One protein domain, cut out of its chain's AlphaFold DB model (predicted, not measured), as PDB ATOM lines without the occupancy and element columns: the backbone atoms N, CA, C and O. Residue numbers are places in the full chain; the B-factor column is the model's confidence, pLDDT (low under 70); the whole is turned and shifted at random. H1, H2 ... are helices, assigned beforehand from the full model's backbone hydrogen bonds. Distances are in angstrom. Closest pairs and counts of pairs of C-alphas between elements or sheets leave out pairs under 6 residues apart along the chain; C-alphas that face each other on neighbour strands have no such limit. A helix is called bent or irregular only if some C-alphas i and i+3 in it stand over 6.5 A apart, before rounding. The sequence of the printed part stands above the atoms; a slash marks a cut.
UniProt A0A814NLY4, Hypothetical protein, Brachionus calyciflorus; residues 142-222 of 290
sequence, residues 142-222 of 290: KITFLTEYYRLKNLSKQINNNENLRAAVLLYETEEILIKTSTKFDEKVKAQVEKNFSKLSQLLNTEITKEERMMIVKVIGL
ATOM      1  N   LYS A 142     299.254 153.228 361.063       80.81
ATOM      2  CA  LYS A 142     300.423 153.028 361.925       80.81
ATOM      3  C   LYS A 142     300.590 154.163 362.939       80.81
ATOM      4  O   LYS A 142     300.783 153.894 364.123       80.81
ATOM      5  N   ILE A 143     300.459 155.422 362.516       79.25
ATOM      6  CA  ILE A 143     300.483 156.600 363.405       79.25
ATOM      7  C   ILE A 143     299.368 156.519 364.462       79.25
ATOM      8  O   ILE A 143     299.569 156.841 365.638       79.25
ATOM      9  N   THR A 144     298.189 156.042 364.078       77.44
ATOM     10  CA  THR A 144     297.072 155.874 365.013       77.44
ATOM     11  C   THR A 144     297.367 154.784 366.049       77.44
ATOM     12  O   THR A 144     297.146 154.985 367.244       77.44
ATOM     13  N   PHE A 145     297.960 153.664 365.629       81.94
ATOM     14  CA  PHE A 145     298.450 152.626 366.537       81.94
ATOM     15  C   PHE A 145     299.556 153.146 367.468       81.94
ATOM     16  O   PHE A 145     299.533 152.859 368.664       81.94
ATOM     17  N   LEU A 146     300.488 153.963 366.965       81.88
ATOM     18  CA  LEU A 146     301.541 154.587 367.777       81.88
ATOM     19  C   LEU A 146     300.961 155.474 368.882       81.88
ATOM     20  O   LEU A 146     301.429 155.426 370.020       81.88
ATOM     21  N   THR A 147     299.905 156.226 368.570       78.06
ATOM     22  CA  THR A 147     299.187 157.058 369.549       78.06
ATOM     23  C   THR A 147     298.702 156.223 370.732       78.06
ATOM     24  O   THR A 147     298.882 156.597 371.894       78.06
ATOM     25  N   GLU A 148     298.100 155.072 370.443       80.75
ATOM     26  CA  GLU A 148     297.564 154.187 371.470       80.75
ATOM     27  C   GLU A 148     298.664 153.454 372.239       80.75
ATOM     28  O   GLU A 148     298.619 153.388 373.469       80.75
ATOM     29  N   TYR A 149     299.708 153.000 371.545       86.06
ATOM     30  CA  TYR A 149     300.900 152.445 372.175       86.06
ATOM     31  C   TYR A 149     301.498 153.421 373.197       86.06
ATOM     32  O   TYR A 149     301.739 153.040 374.344       86.06
ATOM     33  N   TYR A 150     301.691 154.691 372.829       82.38
ATOM     34  CA  TYR A 150     302.245 155.689 373.742       82.38
ATOM     35  C   TYR A 150     301.320 156.001 374.918       82.38
ATOM     36  O   TYR A 150     301.813 156.193 376.033       82.38
ATOM     37  N   ARG A 151     299.997 155.985 374.716       81.88
ATOM     38  CA  ARG A 151     299.026 156.095 375.814       81.88
ATOM     39  C   ARG A 151     299.192 154.950 376.814       81.88
ATOM     40  O   ARG A 151     299.337 155.208 378.008       81.88
ATOM     41  N   LEU A 152     299.218 153.704 376.337       83.38
ATOM     42  CA  LEU A 152     299.376 152.513 377.179       83.38
ATOM     43  C   LEU A 152     300.744 152.493 377.879       83.38
ATOM     44  O   LEU A 152     300.814 152.226 379.077       83.38
ATOM     45  N   LYS A 153     301.822 152.861 377.170       85.69
ATOM     46  CA  LYS A 153     303.178 153.018 377.730       85.69
ATOM     47  C   LYS A 153     303.223 154.070 378.836       85.69
ATOM     48  O   LYS A 153     304.015 153.956 379.766       85.69
ATOM     49  N   ASN A 154     302.416 155.122 378.737       80.25
ATOM     50  CA  ASN A 154     302.338 156.133 379.782       80.25
ATOM     51  C   ASN A 154     301.550 155.632 380.999       80.25
ATOM     52  O   ASN A 154     302.010 155.781 382.128       80.25
ATOM     53  N   LEU A 155     300.403 154.987 380.777       81.25
ATOM     54  CA  LEU A 155     299.603 154.395 381.853       81.25
ATOM     55  C   LEU A 155     300.386 153.338 382.638       81.25
ATOM     56  O   LEU A 155     300.314 153.307 383.864       81.25
ATOM     57  N   SER A 156     301.208 152.527 381.967       83.94
ATOM     58  CA  SER A 156     302.021 151.511 382.644       83.94
ATOM     59  C   SER A 156     303.049 152.101 383.614       83.94
ATOM     60  O   SER A 156     303.381 151.454 384.603       83.94
ATOM     61  N   LYS A 157     303.536 153.332 383.380       80.50
ATOM     62  CA  LYS A 157     304.458 154.022 384.305       80.50
ATOM     63  C   LYS A 157     303.806 154.361 385.646       80.50
ATOM     64  O   LYS A 157     304.518 154.634 386.604       80.50
ATOM     65  N   GLN A 158     302.477 154.378 385.705       76.25
ATOM     66  CA  GLN A 158     301.713 154.730 386.902       76.25
ATOM     67  C   GLN A 158     301.385 153.505 387.773       76.25
ATOM     68  O   GLN A 158     300.813 153.663 388.848       76.25
ATOM     69  N   ILE A 159     301.757 152.292 387.340       73.62
ATOM     70  CA  ILE A 159     301.488 151.047 388.068       73.62
ATOM     71  C   ILE A 159     302.726 150.587 388.841       73.62
ATOM     72  O   ILE A 159     303.803 150.379 388.278       73.62
ATOM     73  N   ASN A 160     302.538 150.332 390.135       63.59
ATOM     74  CA  ASN A 160     303.508 149.647 390.988       63.59
ATOM     75  C   ASN A 160     303.113 148.160 391.089       63.59
ATOM     76  O   ASN A 160     301.918 147.890 391.176       63.59
ATOM     77  N   ASN A 161     304.092 147.231 391.106       65.81
ATOM     78  CA  ASN A 161     304.004 145.756 391.324       65.81
ATOM     79  C   ASN A 161     304.334 144.865 390.098       65.81
ATOM     80  O   ASN A 161     304.667 145.346 389.022       65.81
ATOM     81  N   ASN A 162     304.244 143.534 390.271       63.59
ATOM     82  CA  ASN A 162     304.563 142.478 389.287       63.59
ATOM     83  C   ASN A 162     303.822 142.584 387.938       63.59
ATOM     84  O   ASN A 162     304.298 142.062 386.930       63.59
ATOM     85  N   GLU A 163     302.673 143.259 387.892       68.12
ATOM     86  CA  GLU A 163     301.960 143.552 386.640       68.12
ATOM     87  C   GLU A 163     302.758 144.497 385.731       68.12
ATOM     88  O   GLU A 163     302.662 144.394 384.508       68.12
ATOM     89  N   ASN A 164     303.643 145.318 386.309       75.19
ATOM     90  CA  ASN A 164     304.564 146.186 385.581       75.19
ATOM     91  C   ASN A 164     305.540 145.370 384.711       75.19
ATOM     92  O   ASN A 164     305.734 145.695 383.545       75.19
ATOM     93  N   LEU A 165     306.060 144.235 385.203       80.38
ATOM     94  CA  LEU A 165     306.934 143.354 384.410       80.38
ATOM     95  C   LEU A 165     306.207 142.756 383.196       80.38
ATOM     96  O   LEU A 165     306.751 142.742 382.095       80.38
ATOM     97  N   ARG A 166     304.960 142.293 383.368       84.69
ATOM     98  CA  ARG A 166     304.157 141.754 382.253       84.69
ATOM     99  C   ARG A 166     303.804 142.834 381.232       84.69
ATOM    100  O   ARG A 166     303.893 142.584 380.031       84.69
ATOM    101  N   ALA A 167     303.431 144.023 381.701       86.62
ATOM    102  CA  ALA A 167     303.174 145.166 380.833       86.62
ATOM    103  C   ALA A 167     304.444 145.593 380.078       86.62
ATOM    104  O   ALA A 167     304.374 145.834 378.878       86.62
ATOM    105  N   ALA A 168     305.608 145.608 380.732       87.88
ATOM    106  CA  ALA A 168     306.886 145.951 380.112       87.88
ATOM    107  C   ALA A 168     307.267 144.988 378.977       87.88
ATOM    108  O   ALA A 168     307.682 145.447 377.914       87.88
ATOM    109  N   VAL A 169     307.067 143.676 379.161       89.81
ATOM    110  CA  VAL A 169     307.297 142.678 378.099       89.81
ATOM    111  C   VAL A 169     306.376 142.928 376.903       89.81
ATOM    112  O   VAL A 169     306.852 143.024 375.776       89.81
ATOM    113  N   LEU A 170     305.072 143.113 377.137       91.19
ATOM    114  CA  LEU A 170     304.110 143.385 376.061       91.19
ATOM    115  C   LEU A 170     304.386 144.715 375.345       91.19
ATOM    116  O   LEU A 170     304.216 144.805 374.129       91.19
ATOM    117  N   LEU A 171     304.811 145.751 376.073       90.69
ATOM    118  CA  LEU A 171     305.207 147.034 375.492       90.69
ATOM    119  C   LEU A 171     306.452 146.884 374.621       90.69
ATOM    120  O   LEU A 171     306.464 147.411 373.515       90.69
ATOM    121  N   TYR A 172     307.455 146.134 375.080       90.25
ATOM    122  CA  TYR A 172     308.657 145.854 374.303       90.25
ATOM    123  C   TYR A 172     308.331 145.085 373.016       90.25
ATOM    124  O   TYR A 172     308.696 145.534 371.934       90.25
ATOM    125  N   GLU A 173     307.562 143.994 373.101       90.56
ATOM    126  CA  GLU A 173     307.112 143.233 371.923       90.56
ATOM    127  C   GLU A 173     306.343 144.114 370.928       90.56
ATOM    128  O   GLU A 173     306.515 144.001 369.716       90.56
ATOM    129  N   THR A 174     305.499 145.010 371.442       89.94
ATOM    130  CA  THR A 174     304.720 145.927 370.602       89.94
ATOM    131  C   THR A 174     305.602 146.989 369.953       89.94
ATOM    132  O   THR A 174     305.413 147.293 368.780       89.94
ATOM    133  N   GLU A 175     306.586 147.528 370.674       88.69
ATOM    134  CA  GLU A 175     307.566 148.482 370.144       88.69
ATOM    135  C   GLU A 175     308.426 147.868 369.041       88.69
ATOM    136  O   GLU A 175     308.652 148.506 368.013       88.69
ATOM    137  N   GLU A 176     308.877 146.624 369.230       87.50
ATOM    138  CA  GLU A 176     309.643 145.899 368.217       87.50
ATOM    139  C   GLU A 176     308.856 145.804 366.906       87.50
ATOM    140  O   GLU A 176     309.381 146.174 365.862       87.50
ATOM    141  N   ILE A 177     307.578 145.421 366.973       85.94
ATOM    142  CA  ILE A 177     306.713 145.227 365.799       85.94
ATOM    143  C   ILE A 177     306.268 146.557 365.159       85.94
ATOM    144  O   ILE A 177     306.170 146.675 363.938       85.94
ATOM    145  N   LEU A 178     305.941 147.562 365.975       80.31
ATOM    146  CA  LEU A 178     305.319 148.802 365.501       80.31
ATOM    147  C   LEU A 178     306.351 149.854 365.069       80.31
ATOM    148  O   LEU A 178     306.073 150.657 364.176       80.31
ATOM    149  N   ILE A 179     307.526 149.872 365.706       78.06
ATOM    150  CA  ILE A 179     308.534 150.929 365.537       78.06
ATOM    151  C   ILE A 179     309.822 150.393 364.906       78.06
ATOM    152  O   ILE A 179     310.359 151.044 364.010       78.06
ATOM    153  N   LYS A 180     310.343 149.248 365.365       72.00
ATOM    154  CA  LYS A 180     311.721 148.832 365.040       72.00
ATOM    155  C   LYS A 180     311.831 147.883 363.852       72.00
ATOM    156  O   LYS A 180     312.841 147.914 363.151       72.00
ATOM    157  N   THR A 181     310.825 147.057 363.583       67.31
ATOM    158  CA  THR A 181     310.834 146.191 362.404       67.31
ATOM    159  C   THR A 181     310.587 146.994 361.128       67.31
ATOM    160  O   THR A 181     309.653 147.787 361.050       67.31
ATOM    161  N   SER A 182     311.376 146.731 360.080       60.38
ATOM    162  CA  SER A 182     311.158 147.279 358.728       60.38
ATOM    163  C   SER A 182     309.985 146.623 357.982       60.38
ATOM    164  O   SER A 182     309.825 146.806 356.774       60.38
ATOM    165  N   THR A 183     309.180 145.815 358.675       61.66
ATOM    166  CA  THR A 183     308.041 145.100 358.103       61.66
ATOM    167  C   THR A 183     306.910 146.066 357.774       61.66
ATOM    168  O   THR A 183     306.588 146.951 358.566       61.66
ATOM    169  N   LYS A 184     306.277 145.863 356.612       70.25
ATOM    170  CA  LYS A 184     305.077 146.598 356.201       70.25
ATOM    171  C   LYS A 184     303.990 146.449 357.274       70.25
ATOM    172  O   LYS A 184     303.792 145.349 357.788       70.25
ATOM    173  N   PHE A 185     303.304 147.542 357.612       74.81
ATOM    174  CA  PHE A 185     302.184 147.524 358.556       74.81
ATOM    175  C   PHE A 185     300.950 146.918 357.870       74.81
ATOM    176  O   PHE A 185     300.093 147.624 357.348       74.81
ATOM    177  N   ASP A 186     300.937 145.590 357.767       73.94
ATOM    178  CA  ASP A 186     299.878 144.808 357.133       73.94
ATOM    179  C   ASP A 186     298.860 144.268 358.154       73.94
ATOM    180  O   ASP A 186     299.016 144.419 359.367       73.94
ATOM    181  N   GLU A 187     297.815 143.596 357.667       75.38
ATOM    182  CA  GLU A 187     296.751 143.029 358.510       75.38
ATOM    183  C   GLU A 187     297.262 142.022 359.553       75.38
ATOM    184  O   GLU A 187     296.712 141.909 360.648       75.38
ATOM    185  N   LYS A 188     298.346 141.294 359.255       81.50
ATOM    186  CA  LYS A 188     298.923 140.329 360.196       81.50
ATOM    187  C   LYS A 188     299.627 141.055 361.338       81.50
ATOM    188  O   LYS A 188     299.448 140.688 362.501       81.50
ATOM    189  N   VAL A 189     300.418 142.074 361.008       82.94
ATOM    190  CA  VAL A 189     301.063 142.956 361.985       82.94
ATOM    191  C   VAL A 189     300.003 143.656 362.836       82.94
ATOM    192  O   VAL A 189     300.086 143.619 364.064       82.94
ATOM    193  N   LYS A 190     298.960 144.199 362.203       80.81
ATOM    194  CA  LYS A 190     297.826 144.858 362.859       80.81
ATOM    195  C   LYS A 190     297.152 143.953 363.887       80.81
ATOM    196  O   LYS A 190     297.105 144.305 365.064       80.81
ATOM    197  N   ALA A 191     296.735 142.754 363.484       83.06
ATOM    198  CA  ALA A 191     296.090 141.794 364.380       83.06
ATOM    199  C   ALA A 191     296.976 141.429 365.586       83.06
ATOM    200  O   ALA A 191     296.489 141.259 366.709       83.06
ATOM    201  N   GLN A 192     298.293 141.333 365.379       86.38
ATOM    202  CA  GLN A 192     299.241 141.066 366.456       86.38
ATOM    203  C   GLN A 192     299.336 142.240 367.442       86.38
ATOM    204  O   GLN A 192     299.313 142.021 368.657       86.38
ATOM    205  N   VAL A 193     299.396 143.480 366.946       87.44
ATOM    206  CA  VAL A 193     299.430 144.678 367.796       87.44
ATOM    207  C   VAL A 193     298.108 144.859 368.549       87.44
ATOM    208  O   VAL A 193     298.127 145.092 369.756       87.44
ATOM    209  N   GLU A 194     296.957 144.662 367.903       85.44
ATOM    210  CA  GLU A 194     295.635 144.735 368.549       85.44
ATOM    211  C   GLU A 194     295.480 143.710 369.678       85.44
ATOM    212  O   GLU A 194     294.919 144.001 370.744       85.44
ATOM    213  N   LYS A 195     296.024 142.503 369.481       87.06
ATOM    214  CA  LYS A 195     296.078 141.473 370.521       87.06
ATOM    215  C   LYS A 195     296.920 141.928 371.712       87.06
ATOM    216  O   LYS A 195     296.515 141.709 372.857       87.06
ATOM    217  N   ASN A 196     298.062 142.568 371.467       89.81
ATOM    218  CA  ASN A 196     298.907 143.109 372.531       89.81
ATOM    219  C   ASN A 196     298.229 144.277 373.259       89.81
ATOM    220  O   ASN A 196     298.216 144.286 374.488       89.81
ATOM    221  N   PHE A 197     297.587 145.197 372.536       88.19
ATOM    222  CA  PHE A 197     296.802 146.286 373.124       88.19
ATOM    223  C   PHE A 197     295.662 145.774 373.992       88.19
ATOM    224  O   PHE A 197     295.456 146.293 375.086       88.19
ATOM    225  N   SER A 198     294.957 144.730 373.559       86.31
ATOM    226  CA  SER A 198     293.876 144.128 374.345       86.31
ATOM    227  C   SER A 198     294.386 143.573 375.677       86.31
ATOM    228  O   SER A 198     293.789 143.830 376.721       86.31
ATOM    229  N   LYS A 199     295.526 142.869 375.665       88.31
ATOM    230  CA  LYS A 199     296.168 142.357 376.887       88.31
ATOM    231  C   LYS A 199     296.686 143.480 377.784       88.31
ATOM    232  O   LYS A 199     296.474 143.435 378.991       88.31
ATOM    233  N   LEU A 200     297.353 144.481 377.205       88.19
ATOM    234  CA  LEU A 200     297.835 145.653 377.939       88.19
ATOM    235  C   LEU A 200     296.670 146.380 378.602       88.19
ATOM    236  O   LEU A 200     296.730 146.673 379.784       88.19
ATOM    237  N   SER A 201     295.578 146.596 377.881       85.12
ATOM    238  CA  SER A 201     294.414 147.309 378.406       85.12
ATOM    239  C   SER A 201     293.776 146.583 379.593       85.12
ATOM    240  O   SER A 201     293.450 147.217 380.592       85.12
ATOM    241  N   GLN A 202     293.693 145.247 379.524       85.19
ATOM    242  CA  GLN A 202     293.260 144.411 380.649       85.19
ATOM    243  C   GLN A 202     294.192 144.540 381.859       85.19
ATOM    244  O   GLN A 202     293.713 144.728 382.969       85.19
ATOM    245  N   LEU A 203     295.513 144.474 381.655       85.50
ATOM    246  CA  LEU A 203     296.491 144.618 382.742       85.50
ATOM    247  C   LEU A 203     296.477 146.015 383.370       85.50
ATOM    248  O   LEU A 203     296.715 146.160 384.561       85.50
ATOM    249  N   LEU A 204     296.222 147.044 382.566       83.50
ATOM    250  CA  LEU A 204     296.229 148.436 383.004       83.50
ATOM    251  C   LEU A 204     294.856 148.898 383.530       83.50
ATOM    252  O   LEU A 204     294.714 150.075 383.856       83.50
ATOM    253  N   ASN A 205     293.850 148.011 383.583       81.69
ATOM    254  CA  ASN A 205     292.455 148.334 383.915       81.69
ATOM    255  C   ASN A 205     291.941 149.582 383.177       81.69
ATOM    256  O   ASN A 205     291.265 150.440 383.746       81.69
ATOM    257  N   THR A 206     292.284 149.696 381.894       74.19
ATOM    258  CA  THR A 206     291.844 150.789 381.028       74.19
ATOM    259  C   THR A 206     290.963 150.225 379.928       74.19
ATOM    260  O   THR A 206     291.257 149.182 379.344       74.19
ATOM    261  N   GLU A 207     289.862 150.904 379.631       64.44
ATOM    262  CA  GLU A 207     289.099 150.592 378.433       64.44
ATOM    263  C   GLU A 207     289.837 151.139 377.208       64.44
ATOM    264  O   GLU A 207     290.341 152.262 377.217       64.44
ATOM    265  N   ILE A 208     289.890 150.337 376.141       58.19
ATOM    266  CA  ILE A 208     290.047 150.883 374.793       58.19
ATOM    267  C   ILE A 208     288.650 151.358 374.411       58.19
ATOM    268  O   ILE A 208     287.760 150.526 374.204       58.19
ATOM    269  N   THR A 209     288.429 152.665 374.357       55.19
ATOM    270  CA  THR A 209     287.120 153.216 374.002       55.19
ATOM    271  C   THR A 209     286.747 152.795 372.577       55.19
ATOM    272  O   THR A 209     287.604 152.532 371.723       55.19
ATOM    273  N   LYS A 210     285.445 152.688 372.288       47.56
ATOM    274  CA  LYS A 210     284.982 152.393 370.924       47.56
ATOM    275  C   LYS A 210     285.428 153.480 369.954       47.56
ATOM    276  O   LYS A 210     285.709 153.162 368.810       47.56
ATOM    277  N   GLU A 211     285.535 154.723 370.402       44.84
ATOM    278  CA  GLU A 211     286.052 155.860 369.644       44.84
ATOM    279  C   GLU A 211     287.537 155.681 369.303       44.84
ATOM    280  O   GLU A 211     287.946 155.998 368.190       44.84
ATOM    281  N   GLU A 212     288.329 155.103 370.209       50.50
ATOM    282  CA  GLU A 212     289.734 154.746 369.975       50.50
ATOM    283  C   GLU A 212     289.863 153.575 369.011       50.50
ATOM    284  O   GLU A 212     290.609 153.682 368.043       50.50
ATOM    285  N   ARG A 213     289.081 152.501 369.195       48.62
ATOM    286  CA  ARG A 213     289.006 151.412 368.207       48.62
ATOM    287  C   ARG A 213     288.529 151.932 366.856       48.62
ATOM    288  O   ARG A 213     289.064 151.525 365.845       48.62
ATOM    289  N   MET A 214     287.567 152.851 366.811       41.84
ATOM    290  CA  MET A 214     287.049 153.416 365.565       41.84
ATOM    291  C   MET A 214     287.995 154.429 364.928       41.84
ATOM    292  O   MET A 214     287.994 154.510 363.716       41.84
ATOM    293  N   MET A 215     288.828 155.172 365.655       48.62
ATOM    294  CA  MET A 215     289.888 155.958 365.011       48.62
ATOM    295  C   MET A 215     291.039 155.054 364.555       48.62
ATOM    296  O   MET A 215     291.554 155.250 363.467       48.62
ATOM    297  N   ILE A 216     291.368 153.997 365.298       41.97
ATOM    298  CA  ILE A 216     292.365 152.988 364.899       41.97
ATOM    299  C   ILE A 216     291.887 152.142 363.694       41.97
ATOM    300  O   ILE A 216     292.704 151.738 362.877       41.97
ATOM    301  N   VAL A 217     290.573 151.913 363.545       38.50
ATOM    302  CA  VAL A 217     289.968 151.042 362.509       38.50
ATOM    303  C   VAL A 217     289.294 151.821 361.363       38.50
ATOM    304  O   VAL A 217     289.265 151.330 360.241       38.50
ATOM    305  N   LYS A 218     288.786 153.044 361.588       45.25
ATOM    306  CA  LYS A 218     288.143 153.924 360.578       45.25
ATOM    307  C   LYS A 218     288.956 155.179 360.251       45.25
ATOM    308  O   LYS A 218     288.398 156.234 359.945       45.25
ATOM    309  N   VAL A 219     290.278 155.096 360.306       42.91
ATOM    310  CA  VAL A 219     291.124 156.082 359.615       42.91
ATOM    311  C   VAL A 219     291.349 155.692 358.144       42.91
ATOM    312  O   VAL A 219     291.735 156.531 357.330       42.91
ATOM    313  N   ILE A 220     290.968 154.468 357.760       38.31
ATOM    314  CA  ILE A 220     290.903 154.020 356.368       38.31
ATOM    315  C   ILE A 220     289.594 154.489 355.736       38.31
ATOM    316  O   ILE A 220     288.506 154.075 356.128       38.31
ATOM    317  N   GLY A 221     289.701 155.317 354.708       44.38
ATOM    318  CA  GLY A 221     288.564 155.646 353.866       44.38
ATOM    319  C   GLY A 221     288.831 156.884 353.048       44.38
ATOM    320  O   GLY A 221     288.126 157.879 353.179       44.38
ATOM    321  N   LEU A 222     289.870 156.836 352.217       46.91
ATOM    322  CA  LEU A 222     289.896 157.677 351.031       46.91
ATOM    323  C   LEU A 222     288.565 157.457 350.303       46.91
ATOM    324  O   LEU A 222     288.304 156.361 349.820       46.91
TER     325      LEU A 222
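Overview. This is residues 142 to 222 of the 290 residues of the protein "Hypothetical protein" of Brachionus calyciflorus (UniProt A0A814NLY4). Three helices, H1, H2 and H3, stand side by side in a small up-and-down bundle, their centres making a triangle, and a short fourth helix, H4, packs on one side of the bundle through H1. The link from H1 to H2 lies at one end of the long axis, and the tail of residues 218 to 222 extends the domain at the other. The printed part has 81 residues, with four named helices in the order H1, H2, H3, H4 and no named strand, and its class is all helix. It is compact, with a radius of gyration of the C-alphas of 12.6 A, yet elongated in outline, with spans of 44 by 28 by 16 A.

Arrangement. The longest helix by residues is H2, residues 163 to 180, which has a kink of 25 degrees near residue 174. H2 is neither bent nor irregular, but only just: C-alphas 177 and 180 are 6.2 A apart. H3, residues 187 to 203, touches H2, the closest C-alphas being those of Ala 167 and Leu 200, 6.1 A apart. H2 and H3 run opposite ways at a shallow tilt of 21 degrees and form a helical hairpin. H1, residues 142 to 156, touches H2, with the C-alphas of Ser 156 and Asn 164 closest at 6.6 A. These two also run opposite ways at a shallow tilt of 21 degrees and form a second helical hairpin. H1 and H3 touch through residues 149 to 152 of H1 and residues 197 to 201 of H3 alone; their closest C-alphas, those of Leu 152 and Leu 200, are 7.1 A apart. They run the same way at a shallow tilt of 20 degrees. H1, H2 and H3 form a bundle, up and down, in which each helix runs against the one before it in the chain. H1 is the hub, touching three other helices. The third of these is H4, residues 210 to 217, which touches residues 144 to 148 of H1 alone. The closest C-alphas of H1 and H4 are those of Thr 144 and Ile 216, 5.5 A apart, and the two helices run opposite ways at a steep tilt of 43 degrees. H4 is apart from H2 and also apart from H3. In H1, H2, H3 and H4 every backbone O of residue i and N of residue i+4 inside the helix are within hydrogen-bond range. The helix packing is mostly aligned, with 3 of 4 touching pairs at a shallow tilt.

Along the chain. H2 begins at C-alpha 163, at (301.960, 143.552, 386.640), and ends at C-alpha 180, at (311.721, 148.832, 365.040), a length of 24.3 A. H3 has 17 residues, Glu 187 to Leu 203, and is also 24.3 A long. H1 begins at the first printed residue, with C-alpha 142 at (300.423, 153.028, 361.925), and measures 20.8 A to the C-alpha of Ser 156. H4 has eight residues, Lys 210 to Val 217, and is 9.9 A long; its last C-alpha is at (289.968, 151.042, 362.509).

Size, cuts and confidence. The two C-alphas farthest apart are those of Asn 161 and Leu 222, at 44.3 A. The first and last printed C-alphas, of Lys 142 and Leu 222, are 15.8 A apart. The printed part has no cut. The links H1 to H2, H2 to H3 and H3 to H4 are each short, with six residues between the helices. The mean pLDDT of the printed part is 74.3. It is under 70 in 23 residues, namely 160 to 163, 181 to 183 and 207 to 222; H4 has a mean of 45.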